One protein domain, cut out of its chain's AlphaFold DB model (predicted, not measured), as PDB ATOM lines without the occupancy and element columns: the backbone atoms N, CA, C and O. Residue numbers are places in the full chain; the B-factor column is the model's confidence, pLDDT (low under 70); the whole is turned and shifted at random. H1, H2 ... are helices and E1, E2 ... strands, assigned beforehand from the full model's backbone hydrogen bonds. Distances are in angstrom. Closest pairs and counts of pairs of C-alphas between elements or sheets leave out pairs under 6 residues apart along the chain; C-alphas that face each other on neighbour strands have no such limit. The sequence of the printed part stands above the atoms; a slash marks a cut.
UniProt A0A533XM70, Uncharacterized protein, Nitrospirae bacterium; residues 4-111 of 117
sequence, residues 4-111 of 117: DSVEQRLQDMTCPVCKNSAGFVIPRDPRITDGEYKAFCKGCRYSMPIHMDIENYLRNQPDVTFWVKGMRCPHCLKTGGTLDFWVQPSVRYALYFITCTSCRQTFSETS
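What this domain is: This is residues 4 to 111 of the 117 residues of an uncharacterized protein of Nitrospirae bacterium (UniProt A0A533XM70). One antiparallel sheet, strongly twisted and curled like part of a barrel, curls round the short helix H1. H3 and H4 pack on E3 on one face of it. The printed part has 108 residues, with four named helices and five named strands in the order H1 H2 E1 E2 H3 H4 E3 E4 E5; the sheet's order is E1 E2 E3 E4 E5, and the class is mixed. The whole is compact, with a radius of gyration of the C-alphas of 14.3 A and spans of 38 by 27 by 26 A.

Where its parts are: Find C-alpha 4 at (18.154, 2.421, 24.603), where H1, residues 4 to 10, begins. Next come H2, 30 to 33, E1, 38 to 41, E2, 47 to 51, H3, 54 to 60, and H4, 62 to 70, 12.3 A long. E3, 81 to 90, spans 23.8 A, E4, 93 to 100, 21.8 A; E5, 106 to 110, ends at C-alpha 110 (30.028, 12.406, 9.073).

How they stand to each other: In the hairpin E1 and E2, look for N 39 and O 48, 2.8 A apart; between E2 and E3, N 51 and O 86, 2.8 A. E3, E4 and E5 form a meander, each strand the antiparallel neighbour of the one before, with N 84 and O 97 at 2.8 A, N 98 and O 107 at 2.9 A. E3 bends by 68 degrees at residue 84. H1 is on the sheet; its closest C-alphas to E4 are those of Arg 9 and Phe 97, 7.8 A. H2 only grazes the sheet. H3 stands up from it by 52 degrees, and H4 is on the same face. Every O i to N i+4 pair is within hydrogen-bond range in H1, H3 and H4; H2 is too short for one.

The domain as a whole: The C-alphas farthest apart are those of Arg 31 and Leu 77, 42.3 A. The printed part has no cut; the link from H1 to H2 is long. Confidence is under 70 at residues 22, 30, 32 to 35 and 111.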
ATOM      1  N   ASP A   4      17.262   3.576  24.598       86.19
ATOM      2  CA  ASP A   4      18.154   2.421  24.603       86.19
ATOM      3  C   ASP A   4      18.723   2.192  23.188       86.19
ATOM      4  O   ASP A   4      19.921   1.957  23.030       86.19
ATOM      5  N   SER A   5      17.908   2.391  22.144       87.50
ATOM      6  CA  SER A   5      18.366   2.381  20.744       87.50
ATOM      7  C   SER A   5      19.365   3.503  20.429       87.50
ATOM      8  O   SER A   5      20.385   3.269  19.773       87.50
ATOM      9  N   VAL A   6      19.130   4.722  20.930       88.56
ATOM     10  CA  VAL A   6      20.068   5.845  20.743       88.56
ATOM     11  C   VAL A   6      21.386   5.567  21.468       88.56
ATOM     12  O   VAL A   6      22.450   5.693  20.866       88.56
ATOM     13  N   GLU A   7      21.334   5.141  22.733       90.69
ATOM     14  CA  GLU A   7      22.523   4.770  23.505       90.69
ATOM     15  C   GLU A   7      23.331   3.673  22.817       90.69
ATOM     16  O   GLU A   7      24.554   3.786  22.746       90.69
ATOM     17  N   GLN A   8      22.665   2.643  22.283       90.44
ATOM     18  CA  GLN A   8      23.324   1.561  21.559       90.44
ATOM     19  C   GLN A   8      24.086   2.087  20.343       90.44
ATOM     20  O   GLN A   8      25.247   1.739  20.151       90.44
ATOM     21  N   ARG A   9      23.477   2.981  19.561       90.12
ATOM     22  CA  ARG A   9      24.123   3.577  18.381       90.12
ATOM     23  C   ARG A   9      25.281   4.501  18.744       90.12
ATOM     24  O   ARG A   9      26.247   4.593  17.997       90.12
ATOM     25  N   LEU A  10      25.234   5.149  19.905       90.00
ATOM     26  CA  LEU A  10      26.349   5.961  20.399       90.00
ATOM     27  C   LEU A  10      27.552   5.125  20.874       90.00
ATOM     28  O   LEU A  10      28.615   5.702  21.108       90.00
ATOM     29  N   GLN A  11      27.429   3.800  21.031       86.25
ATOM     30  CA  GLN A  11      28.550   2.944  21.456       86.25
ATOM     31  C   GLN A  11      29.667   2.870  20.414       86.25
ATOM     32  O   GLN A  11      30.830   2.733  20.788       86.25
ATOM     33  N   ASP A  12      29.335   3.044  19.135       81.12
ATOM     34  CA  ASP A  12      30.311   3.040  18.040       81.12
ATOM     35  C   ASP A  12      31.143   4.337  17.987       81.12
ATOM     36  O   ASP A  12      32.118   4.450  17.241       81.12
ATOM     37  N   MET A  13      30.790   5.337  18.802       85.69
ATOM     38  CA  MET A  13      31.452   6.633  18.825       85.69
ATOM     39  C   MET A  13      32.610   6.677  19.833       85.69
ATOM     40  O   MET A  13      32.472   6.356  21.014       85.69
ATOM     41  N   THR A  14      33.758   7.197  19.394       88.38
ATOM     42  CA  THR A  14      34.886   7.499  20.289       88.38
ATOM     43  C   THR A  14      34.702   8.859  20.958       88.38
ATOM     44  O   THR A  14      34.412   9.857  20.294       88.38
ATOM     45  N   CYS A  15      34.913   8.937  22.276       88.62
ATOM     46  CA  CYS A  15      34.804  10.207  22.987       88.62
ATOM     47  C   CYS A  15      35.856  11.219  22.497       88.62
ATOM     48  O   CYS A  15      37.053  10.929  22.561       88.62
ATOM     49  N   PRO A  16      35.471  12.443  22.089       85.94
ATOM     50  CA  PRO A  16      36.426  13.435  21.600       85.94
ATOM     51  C   PRO A  16      37.362  13.958  22.699       85.94
ATOM     52  O   PRO A  16      38.458  14.410  22.371       85.94
ATOM     53  N   VAL A  17      36.965  13.861  23.974       88.75
ATOM     54  CA  VAL A  17      37.736  14.354  25.127       88.75
ATOM     55  C   VAL A  17      38.709  13.302  25.650       88.75
ATOM     56  O   VAL A  17      39.914  13.515  25.610       88.75
ATOM     57  N   CYS A  18      38.213  12.154  26.122       90.62
ATOM     58  CA  CYS A  18      39.077  11.128  26.722       90.62
ATOM     59  C   CYS A  18      39.611  10.093  25.729       90.62
ATOM     60  O   CYS A  18      40.376   9.221  26.130       90.62
ATOM     61  N   LYS A  19      39.185  10.155  24.459       88.12
ATOM     62  CA  LYS A  19      39.550   9.209  23.388       88.12
ATOM     63  C   LYS A  19      39.210   7.744  23.682       88.12
ATOM     64  O   LYS A  19      39.623   6.862  22.941       88.12
ATOM     65  N   ASN A  20      38.430   7.487  24.730       81.94
ATOM     66  CA  ASN A  20      37.969   6.158  25.088       81.94
ATOM     67  C   ASN A  20      36.635   5.850  24.391       81.94
ATOM     68  O   ASN A  20      35.766   6.721  24.274       81.94
ATOM     69  N   SER A  21      36.459   4.596  23.995       71.31
ATOM     70  CA  SER A  21      35.239   4.035  23.402       71.31
ATOM     71  C   SER A  21      34.262   3.529  24.470       71.31
ATOM     72  O   SER A  21      33.389   2.724  24.180       71.31
ATOM     73  N   ALA A  22      34.406   3.969  25.728       62.28
ATOM     74  CA  ALA A  22      33.676   3.448  26.892       62.28
ATOM     75  C   ALA A  22      32.139   3.614  26.837       62.28
ATOM     76  O   ALA A  22      31.451   3.242  27.787       62.28
ATOM     77  N   GLY A  23      31.595   4.155  25.746       83.69
ATOM     78  CA  GLY A  23      30.174   4.367  25.523       83.69
ATOM     79  C   GLY A  23      29.651   5.667  26.131       83.69
ATOM     80  O   GLY A  23      30.238   6.264  27.047       83.69
ATOM     81  N   PHE A  24      28.511   6.098  25.605       90.62
ATOM     82  CA  PHE A  24      27.752   7.247  26.084       90.62
ATOM     83  C   PHE A  24      26.461   6.786  26.764       90.62
ATOM     84  O   PHE A  24      25.936   5.723  26.445       90.62
ATOM     85  N   VAL A  25      25.974   7.579  27.718       91.06
ATOM     86  CA  VAL A  25      24.684   7.372  28.392       91.06
ATOM     87  C   VAL A  25      23.815   8.608  28.288       91.06
ATOM     88  O   VAL A  25      24.322   9.728  28.348       91.06
ATOM     89  N   ILE A  26      22.513   8.406  28.188       89.69
ATOM     90  CA  ILE A  26      21.497   9.447  28.169       89.69
ATOM     91  C   ILE A  26      20.812   9.426  29.537       89.69
ATOM     92  O   ILE A  26      20.131   8.457  29.881       89.69
ATOM     93  N   PRO A  27      20.990  10.465  30.368       85.81
ATOM     94  CA  PRO A  27      20.314  10.537  31.646       85.81
ATOM     95  C   PRO A  27      18.804  10.547  31.432       85.81
ATOM     96  O   PRO A  27      18.280  11.337  30.652       85.81
ATOM     97  N   ARG A  28      18.103   9.679  32.161       81.19
ATOM     98  CA  ARG A  28      16.635   9.611  32.134       81.19
ATOM     99  C   ARG A  28      15.977  10.661  33.034       81.19
ATOM    100  O   ARG A  28      14.769  10.852  32.954       81.19
ATOM    101  N   ASP A  29      16.754  11.316  33.899       78.81
ATOM    102  CA  ASP A  29      16.269  12.399  34.752       78.81
ATOM    103  C   ASP A  29      16.311  13.730  33.976       78.81
ATOM    104  O   ASP A  29      17.405  14.229  33.687       78.81
ATOM    105  N   PRO A  30      15.149  14.335  33.659       67.69
ATOM    106  CA  PRO A  30      15.079  15.588  32.905       67.69
ATOM    107  C   PRO A  30      15.730  16.772  33.635       67.69
ATOM    108  O   PRO A  30      16.085  17.763  32.999       67.69
ATOM    109  N   ARG A  31      15.948  16.680  34.955       70.25
ATOM    110  CA  ARG A  31      16.683  17.697  35.728       70.25
ATOM    111  C   ARG A  31      18.166  17.741  35.366       70.25
ATOM    112  O   ARG A  31      18.810  18.759  35.586       70.25
ATOM    113  N   ILE A  32      18.714  16.644  34.839       68.19
ATOM    114  CA  ILE A  32      20.130  16.542  34.458       68.19
ATOM    115  C   ILE A  32      20.375  17.192  33.096       68.19
ATOM    116  O   ILE A  32      21.478  17.665  32.824       68.19
ATOM    117  N   THR A  33      19.366  17.209  32.230       62.97
ATOM    118  CA  THR A  33      19.532  17.643  30.844       62.97
ATOM    119  C   THR A  33      19.023  19.059  30.569       62.97
ATOM    120  O   THR A  33      19.295  19.588  29.489       62.97
ATOM    121  N   ASP A  34      18.384  19.690  31.562       65.25
ATOM    122  CA  ASP A  34      17.819  21.046  31.496       65.25
ATOM    123  C   ASP A  34      16.801  21.200  30.353       65.25
ATOM    124  O   ASP A  34      16.806  22.157  29.588       65.25
ATOM    125  N   GLY A  35      15.963  20.174  30.170       65.69
ATOM    126  CA  GLY A  35      14.961  20.129  29.101       65.69
ATOM    127  C   GLY A  35      15.501  19.795  27.706       65.69
ATOM    128  O   GLY A  35      14.706  19.569  26.796       65.69
ATOM    129  N   GLU A  36      16.820  19.694  27.527       75.50
ATOM    130  CA  GLU A  36      17.434  19.223  26.281       75.50
ATOM    131  C   GLU A  36      17.697  17.712  26.319       75.50
ATOM    132  O   GLU A  36      17.581  17.068  27.358       75.50
ATOM    133  N   TYR A  37      18.086  17.115  25.194       84.56
ATOM    134  CA  TYR A  37      18.584  15.740  25.174       84.56
ATOM    135  C   TYR A  37      20.107  15.759  25.119       84.56
ATOM    136  O   TYR A  37      20.688  16.380  24.233       84.56
ATOM    137  N   LYS A  38      20.765  15.105  26.083       89.62
ATOM    138  CA  LYS A  38      22.228  15.106  26.225       89.62
ATOM    139  C   LYS A  38      22.760  13.697  26.467       89.62
ATOM    140  O   LYS A  38      22.195  12.943  27.255       89.62
ATOM    141  N   ALA A  39      23.874  13.374  25.823       90.44
ATOM    142  CA  ALA A  39      24.659  12.169  26.055       90.44
ATOM    143  C   ALA A  39      25.896  12.501  26.894       90.44
ATOM    144  O   ALA A  39      26.534  13.529  26.679       90.44
ATOM    145  N   PHE A  40      26.272  11.609  27.807       91.50
ATOM    146  CA  PHE A  40      27.427  11.752  28.691       91.50
ATOM    147  C   PHE A  40      28.383  10.581  28.502       91.50
ATOM    148  O   PHE A  40      27.984   9.420  28.578       91.50
ATOM    149  N   CYS A  41      29.663  10.868  28.298       91.88
ATOM    150  CA  CYS A  41      30.690   9.837  28.232       91.88
ATOM    151  C   CYS A  41      30.835   9.145  29.597       91.88
ATOM    152  O   CYS A  41      31.032   9.814  30.618       91.88
ATOM    153  N   LYS A  42      30.820   7.805  29.622       90.94
ATOM    154  CA  LYS A  42      31.025   7.033  30.861       90.94
ATOM    155  C   LYS A  42      32.419   7.231  31.474       90.94
ATOM    156  O   LYS A  42      32.556   7.130  32.687       90.94
ATOM    157  N   GLY A  43      33.431   7.530  30.655       90.00
ATOM    158  CA  GLY A  43      34.828   7.655  31.091       90.00
ATOM    159  C   GLY A  43      35.181   9.004  31.723       90.00
ATOM    160  O   GLY A  43      35.768   9.040  32.796       90.00
ATOM    161  N   CYS A  44      34.831  10.118  31.071       91.62
ATOM    162  CA  CYS A  44      35.223  11.464  31.524       91.62
ATOM    163  C   CYS A  44      34.053  12.409  31.806       91.62
ATOM    164  O   CYS A  44      34.281  13.590  32.053       91.62
ATOM    165  N   ARG A  45      32.807  11.919  31.741       90.25
ATOM    166  CA  ARG A  45      31.584  12.706  31.984       90.25
ATOM    167  C   ARG A  45      31.377  13.879  31.019       90.25
ATOM    168  O   ARG A  45      30.474  14.677  31.238       90.25
ATOM    169  N   TYR A  46      32.158  13.954  29.939       90.62
ATOM    170  CA  TYR A  46      31.929  14.890  28.841       90.62
ATOM    171  C   TYR A  46      30.491  14.766  28.330       90.62
ATOM    172  O   TYR A  46      30.053  13.652  28.034       90.62
ATOM    173  N   SER A  47      29.789  15.892  28.228       89.69
ATOM    174  CA  SER A  47      28.409  15.970  27.757       89.69
ATOM    175  C   SER A  47      28.331  16.546  26.348       89.69
ATOM    176  O   SER A  47      29.003  17.536  26.058       89.69
ATOM    177  N   MET A  48      27.451  15.999  25.514       89.88
ATOM    178  CA  MET A  48      27.131  16.537  24.190       89.88
ATOM    179  C   MET A  48      25.618  16.531  23.945       89.88
ATOM    180  O   MET A  48      24.933  15.646  24.470       89.88
ATOM    181  N   PRO A  49      25.085  17.485  23.164       89.69
ATOM    182  CA  PRO A  49      23.676  17.494  22.796       89.69
ATOM    183  C   PRO A  49      23.342  16.360  21.817       89.69
ATOM    184  O   PRO A  49      24.178  15.925  21.020       89.69
ATOM    185  N   ILE A  50      22.096  15.895  21.885       90.00
ATOM    186  CA  ILE A  50      21.484  14.951  20.952       90.00
ATOM    187  C   ILE A  50      20.300  15.649  20.301       90.00
ATOM    188  O   ILE A  50      19.337  16.035  20.964       90.00
ATOM    189  N   HIS A  51      20.356  15.782  18.986       89.12
ATOM    190  CA  HIS A  51      19.332  16.452  18.209       89.12
ATOM    191  C   HIS A  51      18.406  15.406  17.592       89.12
ATOM    192  O   HIS A  51      18.775  14.701  16.653       89.12
ATOM    193  N   MET A  52      17.202  15.295  18.155       86.50
ATOM    194  CA  MET A  52      16.194  14.306  17.744       86.50
ATOM    195  C   MET A  52      14.978  14.917  17.033       86.50
ATOM    196  O   MET A  52      14.183  14.179  16.460       86.50
ATOM    197  N   ASP A  53      14.825  16.246  17.033       88.00
ATOM    198  CA  ASP A  53      13.788  16.939  16.250       88.00
ATOM    199  C   ASP A  53      14.213  17.043  14.776       88.00
ATOM    200  O   ASP A  53      14.602  18.098  14.263       88.00
ATOM    201  N   ILE A  54      14.219  15.889  14.107       90.00
ATOM    202  CA  ILE A  54      14.715  15.775  12.738       90.00
ATOM    203  C   ILE A  54      13.789  16.453  11.732       90.00
ATOM    204  O   ILE A  54      14.278  17.026  10.763       90.00
ATOM    205  N   GLU A  55      12.474  16.438  11.945       87.31
ATOM    206  CA  GLU A  55      11.533  17.057  11.004       87.31
ATOM    207  C   GLU A  55      11.764  18.565  10.882       87.31
ATOM    208  O   GLU A  55      11.830  19.103   9.773       87.31
ATOM    209  N   ASN A  56      11.927  19.247  12.017       87.12
ATOM    210  CA  ASN A  56      12.235  20.669  12.038       87.12
ATOM    211  C   ASN A  56      13.655  20.944  11.520       87.12
ATOM    212  O   ASN A  56      13.858  21.859  10.723       87.12
ATOM    213  N   TYR A  57      14.635  20.124  11.915       87.88
ATOM    214  CA  TYR A  57      16.014  20.267  11.448       87.88
ATOM    215  C   TYR A  57      16.123  20.149   9.919       87.88
ATOM    216  O   TYR A  57      16.653  21.050   9.275       87.88
ATOM    217  N   LEU A  58      15.548  19.105   9.315       89.56
ATOM    218  CA  LEU A  58      15.570  18.891   7.862       89.56
ATOM    219  C   LEU A  58      14.801  19.969   7.090       89.56
ATOM    220  O   LEU A  58      15.193  20.317   5.977       89.56
ATOM    221  N   ARG A  59      13.736  20.537   7.676       89.06
ATOM    222  CA  ARG A  59      13.020  21.681   7.090       89.06
ATOM    223  C   ARG A  59      13.920  22.912   6.971       89.06
ATOM    224  O   ARG A  59      13.823  23.630   5.980       89.06
ATOM    225  N   ASN A  60      14.770  23.141   7.968       88.75
ATOM    226  CA  ASN A  60      15.675  24.290   8.010       88.75
ATOM    227  C   ASN A  60      17.020  24.020   7.310       88.75
ATOM    228  O   ASN A  60      17.721  24.968   6.978       88.75
ATOM    229  N   GLN A  61      17.360  22.751   7.059       88.50
ATOM    230  CA  GLN A  61      18.609  22.305   6.431       88.50
ATOM    231  C   GLN A  61      18.330  21.498   5.147       88.50
ATOM    232  O   GLN A  61      18.411  20.258   5.142       88.50
ATOM    233  N   PRO A  62      17.983  22.166   4.028       87.38
ATOM    234  CA  PRO A  62      17.669  21.484   2.774       87.38
ATOM    235  C   PRO A  62      18.860  20.680   2.234       87.38
ATOM    236  O   PRO A  62      18.657  19.591   1.698       87.38
ATOM    237  N   ASP A  63      20.092  21.148   2.439       88.94
ATOM    238  CA  ASP A  63      21.304  20.464   1.972       88.94
ATOM    239  C   ASP A  63      21.483  19.098   2.639       88.94
ATOM    240  O   ASP A  63      21.720  18.097   1.958       88.94
ATOM    241  N   VAL A  64      21.264  19.019   3.957       88.38
ATOM    242  CA  VAL A  64      21.275  17.744   4.689       88.38
ATOM    243  C   VAL A  64      20.174  16.824   4.166       88.38
ATOM    244  O   VAL A  64      20.409  15.635   3.951       88.38
ATOM    245  N   THR A  65      18.987  17.366   3.885       89.25
ATOM    246  CA  THR A  65      17.883  16.587   3.307       89.25
ATOM    247  C   THR A  65      18.262  15.966   1.962       89.25
ATOM    248  O   THR A  65      17.996  14.781   1.732       89.25
ATOM    249  N   PHE A  66      18.874  16.737   1.061       90.38
ATOM    250  CA  PHE A  66      19.326  16.226  -0.234       90.38
ATOM    251  C   PHE A  66      20.449  15.204  -0.081       90.38
ATOM    252  O   PHE A  66      20.407  14.153  -0.724       90.38
ATOM    253  N   TRP A  67      21.404  15.460   0.812       91.56
ATOM    254  CA  TRP A  67      22.506  14.549   1.094       91.56
ATOM    255  C   TRP A  67      22.022  13.192   1.622       91.56
ATOM    256  O   TRP A  67      22.363  12.163   1.039       91.56
ATOM    257  N   VAL A  68      21.148  13.162   2.634       91.62
ATOM    258  CA  VAL A  68      20.590  11.910   3.189       91.62
ATOM    259  C   VAL A  68      19.816  11.117   2.126       91.62
ATOM    260  O   VAL A  68      19.860   9.885   2.095       91.62
ATOM    261  N   LYS A  69      19.118  11.802   1.211       91.12
ATOM    262  CA  LYS A  69      18.420  11.149   0.090       91.12
ATOM    263  C   LYS A  69      19.378  10.616  -0.976       91.12
ATOM    264  O   LYS A  69      19.076   9.593  -1.581       91.12
ATOM    265  N   GLY A  70      20.493  11.302  -1.218       91.31
ATOM    266  CA  GLY A  70      21.473  10.968  -2.255       91.31
ATOM    267  C   GLY A  70      22.580  10.011  -1.813       91.31
ATOM    268  O   GLY A  70      23.253   9.425  -2.661       91.31
ATOM    269  N   MET A  71      22.774   9.819  -0.508       90.94
ATOM    270  CA  MET A  71      23.862   8.990  -0.003       90.94
ATOM    271  C   MET A  71      23.675   7.506  -0.328       90.94
ATOM    272  O   MET A  71      22.555   6.992  -0.410       90.94
ATOM    273  N   ARG A  72      24.797   6.794  -0.449       94.25
ATOM    274  CA  ARG A  72      24.833   5.354  -0.701       94.25
ATOM    275  C   ARG A  72      24.997   4.599   0.613       94.25
ATOM    276  O   ARG A  72      25.934   4.853   1.359       94.25
ATOM    277  N   CYS A  73      24.113   3.641   0.877       94.62
ATOM    278  CA  CYS A  73      24.215   2.803   2.066       94.62
ATOM    279  C   CYS A  73      25.493   1.942   2.016       94.62
ATOM    280  O   CYS A  73      25.687   1.232   1.022       94.62
ATOM    281  N   PRO A  74      26.317   1.914   3.080       94.19
ATOM    282  CA  PRO A  74      27.536   1.103   3.110       94.19
ATOM    283  C   PRO A  74      27.255  -0.410   3.113       94.19
ATOM    284  O   PRO A  74      28.102  -1.187   2.687       94.19
ATOM    285  N   HIS A  75      26.059  -0.841   3.531       95.38
ATOM    286  CA  HIS A  75      25.702  -2.263   3.623       95.38
ATOM    287  C   HIS A  75      25.132  -2.843   2.325       95.38
ATOM    288  O   HIS A  75      25.510  -3.936   1.916       95.38
ATOM    289  N   CYS A  76      24.187  -2.146   1.686       96.56
ATOM    290  CA  CYS A  76      23.474  -2.669   0.514       96.56
ATOM    291  C   CYS A  76      23.747  -1.894  -0.773       96.56
ATOM    292  O   CYS A  76      23.213  -2.254  -1.822       96.56
ATOM    293  N   LEU A  77      24.543  -0.822  -0.696       95.50
ATOM    294  CA  LEU A  77      24.973  -0.011  -1.831       95.50
ATOM    295  C   LEU A  77      23.844   0.688  -2.609       95.50
ATOM    296  O   LEU A  77      24.106   1.283  -3.654       95.50
ATOM    297  N   LYS A  78      22.610   0.658  -2.099       96.25
ATOM    298  CA  LYS A  78      21.474   1.417  -2.630       96.25
ATOM    299  C   LYS A  78      21.468   2.837  -2.073       96.25
ATOM    300  O   LYS A  78      21.979   3.089  -0.980       96.25
ATOM    301  N   THR A  79      20.877   3.748  -2.835       95.38
ATOM    302  CA  THR A  79      20.754   5.161  -2.480       95.38
ATOM    303  C   THR A  79      19.540   5.408  -1.589       95.38
ATOM    304  O   THR A  79      18.477   4.822  -1.804       95.38
ATOM    305  N   GLY A  80      19.707   6.297  -0.613       93.62
ATOM    306  CA  GLY A  80      18.635   6.800   0.235       93.62
ATOM    307  C   GLY A  80      18.718   6.329   1.684       93.62
ATOM    308  O   GLY A  80      18.870   5.139   1.990       93.62
ATOM    309  N   GLY A  81      18.552   7.293   2.582       94.12
ATOM    310  CA  GLY A  81      18.445   7.090   4.018       94.12
ATOM    311  C   GLY A  81      17.337   7.931   4.644       94.12
ATOM    312  O   GLY A  81      16.677   8.744   3.995       94.12
ATOM    313  N   THR A  82      17.133   7.712   5.932       94.50
ATOM    314  CA  THR A  82      16.350   8.569   6.820       94.50
ATOM    315  C   THR A  82      17.258   8.948   7.978       94.50
ATOM    316  O   THR A  82      17.897   8.073   8.556       94.50
ATOM    317  N   LEU A  83      17.363  10.244   8.265       93.88
ATOM    318  CA  LEU A  83      18.087  10.723   9.437       93.88
ATOM    319  C   LEU A  83      17.232  10.426  10.669       93.88
ATOM    320  O   LEU A  83      16.062  10.792  10.698       93.88
ATOM    321  N   ASP A  84      17.800   9.751  11.659       93.25
ATOM    322  CA  ASP A  84      17.080   9.371  12.878       93.25
ATOM    323  C   ASP A  84      17.357  10.367  14.008       93.25
ATOM    324  O   ASP A  84      16.451  10.786  14.723       93.25
ATOM    325  N   PHE A  85      18.624  10.749  14.159       92.81
ATOM    326  CA  PHE A  85      19.104  11.797  15.053       92.81
ATOM    327  C   PHE A  85      20.513  12.213  14.614       92.81
ATOM    328  O   PHE A  85      21.146  11.559  13.778       92.81
ATOM    329  N   TRP A  86      21.034  13.284  15.193       91.81
ATOM    330  CA  TRP A  86      22.440  13.639  15.041       91.81
ATOM    331  C   TRP A  86      23.002  14.186  16.347       91.81
ATOM    332  O   TRP A  86      22.268  14.563  17.264       91.81
ATOM    333  N   VAL A  87      24.323  14.175  16.455       91.06
ATOM    334  CA  VAL A  87      25.052  14.710  17.607       91.06
ATOM    335  C   VAL A  87      26.171  15.611  17.115       91.06
ATOM    336  O   VAL A  87      26.712  15.399  16.028       91.06
ATOM    337  N   GLN A  88      26.561  16.569  17.951       87.56
ATOM    338  CA  GLN A  88      27.692  17.454  17.692       87.56
ATOM    339  C   GLN A  88      28.761  17.292  18.785       87.56
ATOM    340  O   GLN A  88      28.774  18.036  19.767       87.56
ATOM    341  N   PRO A  89      29.667  16.303  18.658       83.00
ATOM    342  CA  PRO A  89      30.710  16.049  19.650       83.00
ATOM    343  C   PRO A  89      31.770  17.149  19.737       83.00
ATOM    344  O   PRO A  89      32.568  17.181  20.670       83.00
ATOM    345  N   SER A  90      31.866  18.011  18.729       77.38
ATOM    346  CA  SER A  90      32.730  19.187  18.775       77.38
ATOM    347  C   SER A  90      32.221  20.248  17.810       77.38
ATOM    348  O   SER A  90      31.458  19.951  16.896       77.38
ATOM    349  N   VAL A  91      32.717  21.476  17.949       75.00
ATOM    350  CA  VAL A  91      32.386  22.598  17.054       75.00
ATOM    351  C   VAL A  91      32.603  22.302  15.564       75.00
ATOM    352  O   VAL A  91      31.951  22.927  14.743       75.00
ATOM    353  N   ARG A  92      33.488  21.359  15.210       75.88
ATOM    354  CA  ARG A  92      33.834  21.020  13.816       75.88
ATOM    355  C   ARG A  92      33.429  19.604  13.407       75.88
ATOM    356  O   ARG A  92      33.931  19.080  12.418       75.88
ATOM    357  N   TYR A  93      32.620  18.932  14.219       78.31
ATOM    358  CA  TYR A  93      32.299  17.530  13.999       78.31
ATOM    359  C   TYR A  93      30.842  17.279  14.343       78.31
ATOM    360  O   TYR A  93      30.453  17.411  15.504       78.31
ATOM    361  N   ALA A  94      30.075  16.890  13.330       87.12
ATOM    362  CA  ALA A  94      28.709  16.419  13.459       87.12
ATOM    363  C   ALA A  94      28.636  14.970  12.968       87.12
ATOM    364  O   ALA A  94      29.197  14.622  11.922       87.12
ATOM    365  N   LEU A  95      27.955  14.128  13.740       90.06
ATOM    366  CA  LEU A  95      27.750  12.723  13.419       90.06
ATOM    367  C   LEU A  95      26.255  12.468  13.244       90.06
ATOM    368  O   LEU A  95      25.456  12.716  14.149       90.06
ATOM    369  N   TYR A  96      25.899  11.972  12.067       92.06
ATOM    370  CA  TYR A  96      24.528  11.753  11.636       92.06
ATOM    371  C   TYR A  96      24.215  10.272  11.715       92.06
ATOM    372  O   TYR A  96      24.929   9.448  11.147       92.06
ATOM    373  N   PHE A  97      23.134   9.928  12.397       93.75
ATOM    374  CA  PHE A  97      22.710   8.552  12.588       93.75
ATOM    375  C   PHE A  97      21.551   8.254  11.646       93.75
ATOM    376  O   PHE A  97      20.476   8.837  11.761       93.75
ATOM    377  N   ILE A  98      21.789   7.359  10.689       94.12
ATOM    378  CA  ILE A  98      20.935   7.166   9.517       94.12
ATOM    379  C   ILE A  98      20.447   5.720   9.438       94.12
ATOM    380  O   ILE A  98      21.196   4.781   9.716       94.12
ATOM    381  N   THR A  99      19.199   5.541   9.010       95.31
ATOM    382  CA  THR A  99      18.620   4.246   8.643       95.31
ATOM    383  C   THR A  99      18.466   4.157   7.128       95.31
ATOM    384  O   THR A  99      17.841   5.012   6.500       95.31
ATOM    385  N   CYS A 100      19.003   3.104   6.508       96.12
ATOM    386  CA  CYS A 100      18.823   2.875   5.074       96.12
ATOM    387  C   CYS A 100      17.355   2.575   4.743       96.12
ATOM    388  O   CYS A 100      16.759   1.646   5.293       96.12
ATOM    389  N   THR A 101      16.790   3.271   3.756       96.25
ATOM    390  CA  THR A 101      15.402   3.030   3.322       96.25
ATOM    391  C   THR A 101      15.222   1.675   2.636       96.25
ATOM    392  O   THR A 101      14.139   1.100   2.690       96.25
ATOM    393  N   SER A 102      16.284   1.134   2.031       96.12
ATOM    394  CA  SER A 102      16.234  -0.115   1.263       96.12
ATOM    395  C   SER A 102      16.470  -1.378   2.090       96.12
ATOM    396  O   SER A 102      15.761  -2.361   1.907       96.12
ATOM    397  N   CYS A 103      17.500  -1.394   2.945       96.44
ATOM    398  CA  CYS A 103      17.875  -2.589   3.718       96.44
ATOM    399  C   CYS A 103      17.620  -2.459   5.222       96.44
ATOM    400  O   CYS A 103      17.847  -3.421   5.947       96.44
ATOM    401  N   ARG A 104      17.159  -1.286   5.686       95.81
ATOM    402  CA  ARG A 104      16.827  -0.995   7.091       95.81
ATOM    403  C   ARG A 104      18.002  -1.099   8.070       95.81
ATOM    404  O   ARG A 104      17.791  -0.952   9.265       95.81
ATOM    405  N   GLN A 105      19.224  -1.290   7.574       94.88
ATOM    406  CA  GLN A 105      20.431  -1.212   8.390       94.88
ATOM    407  C   GLN A 105      20.685   0.226   8.836       94.88
ATOM    408  O   GLN A 105      20.515   1.169   8.054       94.88
ATOM    409  N   THR A 106      21.112   0.362  10.086       93.88
ATOM    410  CA  THR A 106      21.515   1.626  10.697       93.88
ATOM    411  C   THR A 106      23.017   1.801  10.594       93.88
ATOM    412  O   THR A 106      23.764   0.851  10.814       93.88
ATOM    413  N   PHE A 107      23.462   3.017  10.328       92.06
ATOM    414  CA  PHE A 107      24.877   3.373  10.341       92.06
ATOM    415  C   PHE A 107      25.028   4.850  10.720       92.06
ATOM    416  O   PHE A 107      24.036   5.584  10.814       92.06
ATOM    417  N   SER A 108      26.256   5.276  10.996       91.19
ATOM    418  CA  SER A 108      26.587   6.668  11.291       91.19
ATOM    419  C   SER A 108      27.486   7.236  10.206       91.19
ATOM    420  O   SER A 108      28.415   6.554   9.786       91.19
ATOM    421  N   GLU A 109      27.255   8.482   9.813       89.25
ATOM    422  CA  GLU A 109      28.037   9.161   8.786       89.25
ATOM    423  C   GLU A 109      28.414  10.569   9.248       89.25
ATOM    424  O   GLU A 109      27.635  11.260   9.908       89.25
ATOM    425  N   THR A 110      29.615  11.013   8.892       85.69
ATOM    426  CA  THR A 110      30.028  12.406   9.073       85.69
ATOM    427  C   THR A 110      29.656  13.182   7.822       85.69
ATOM    428  O   THR A 110      30.117  12.843   6.732       85.69
ATOM    429  N   SER A 111      28.836  14.222   7.950       67.62
ATOM    430  CA  SER A 111      28.563  15.087   6.806       67.62
ATOM    431  C   SER A 111      29.747  16.021   6.573       67.62
ATOM    432  O   SER A 111      30.193  16.703   7.494       67.62
TER     433      SER A 111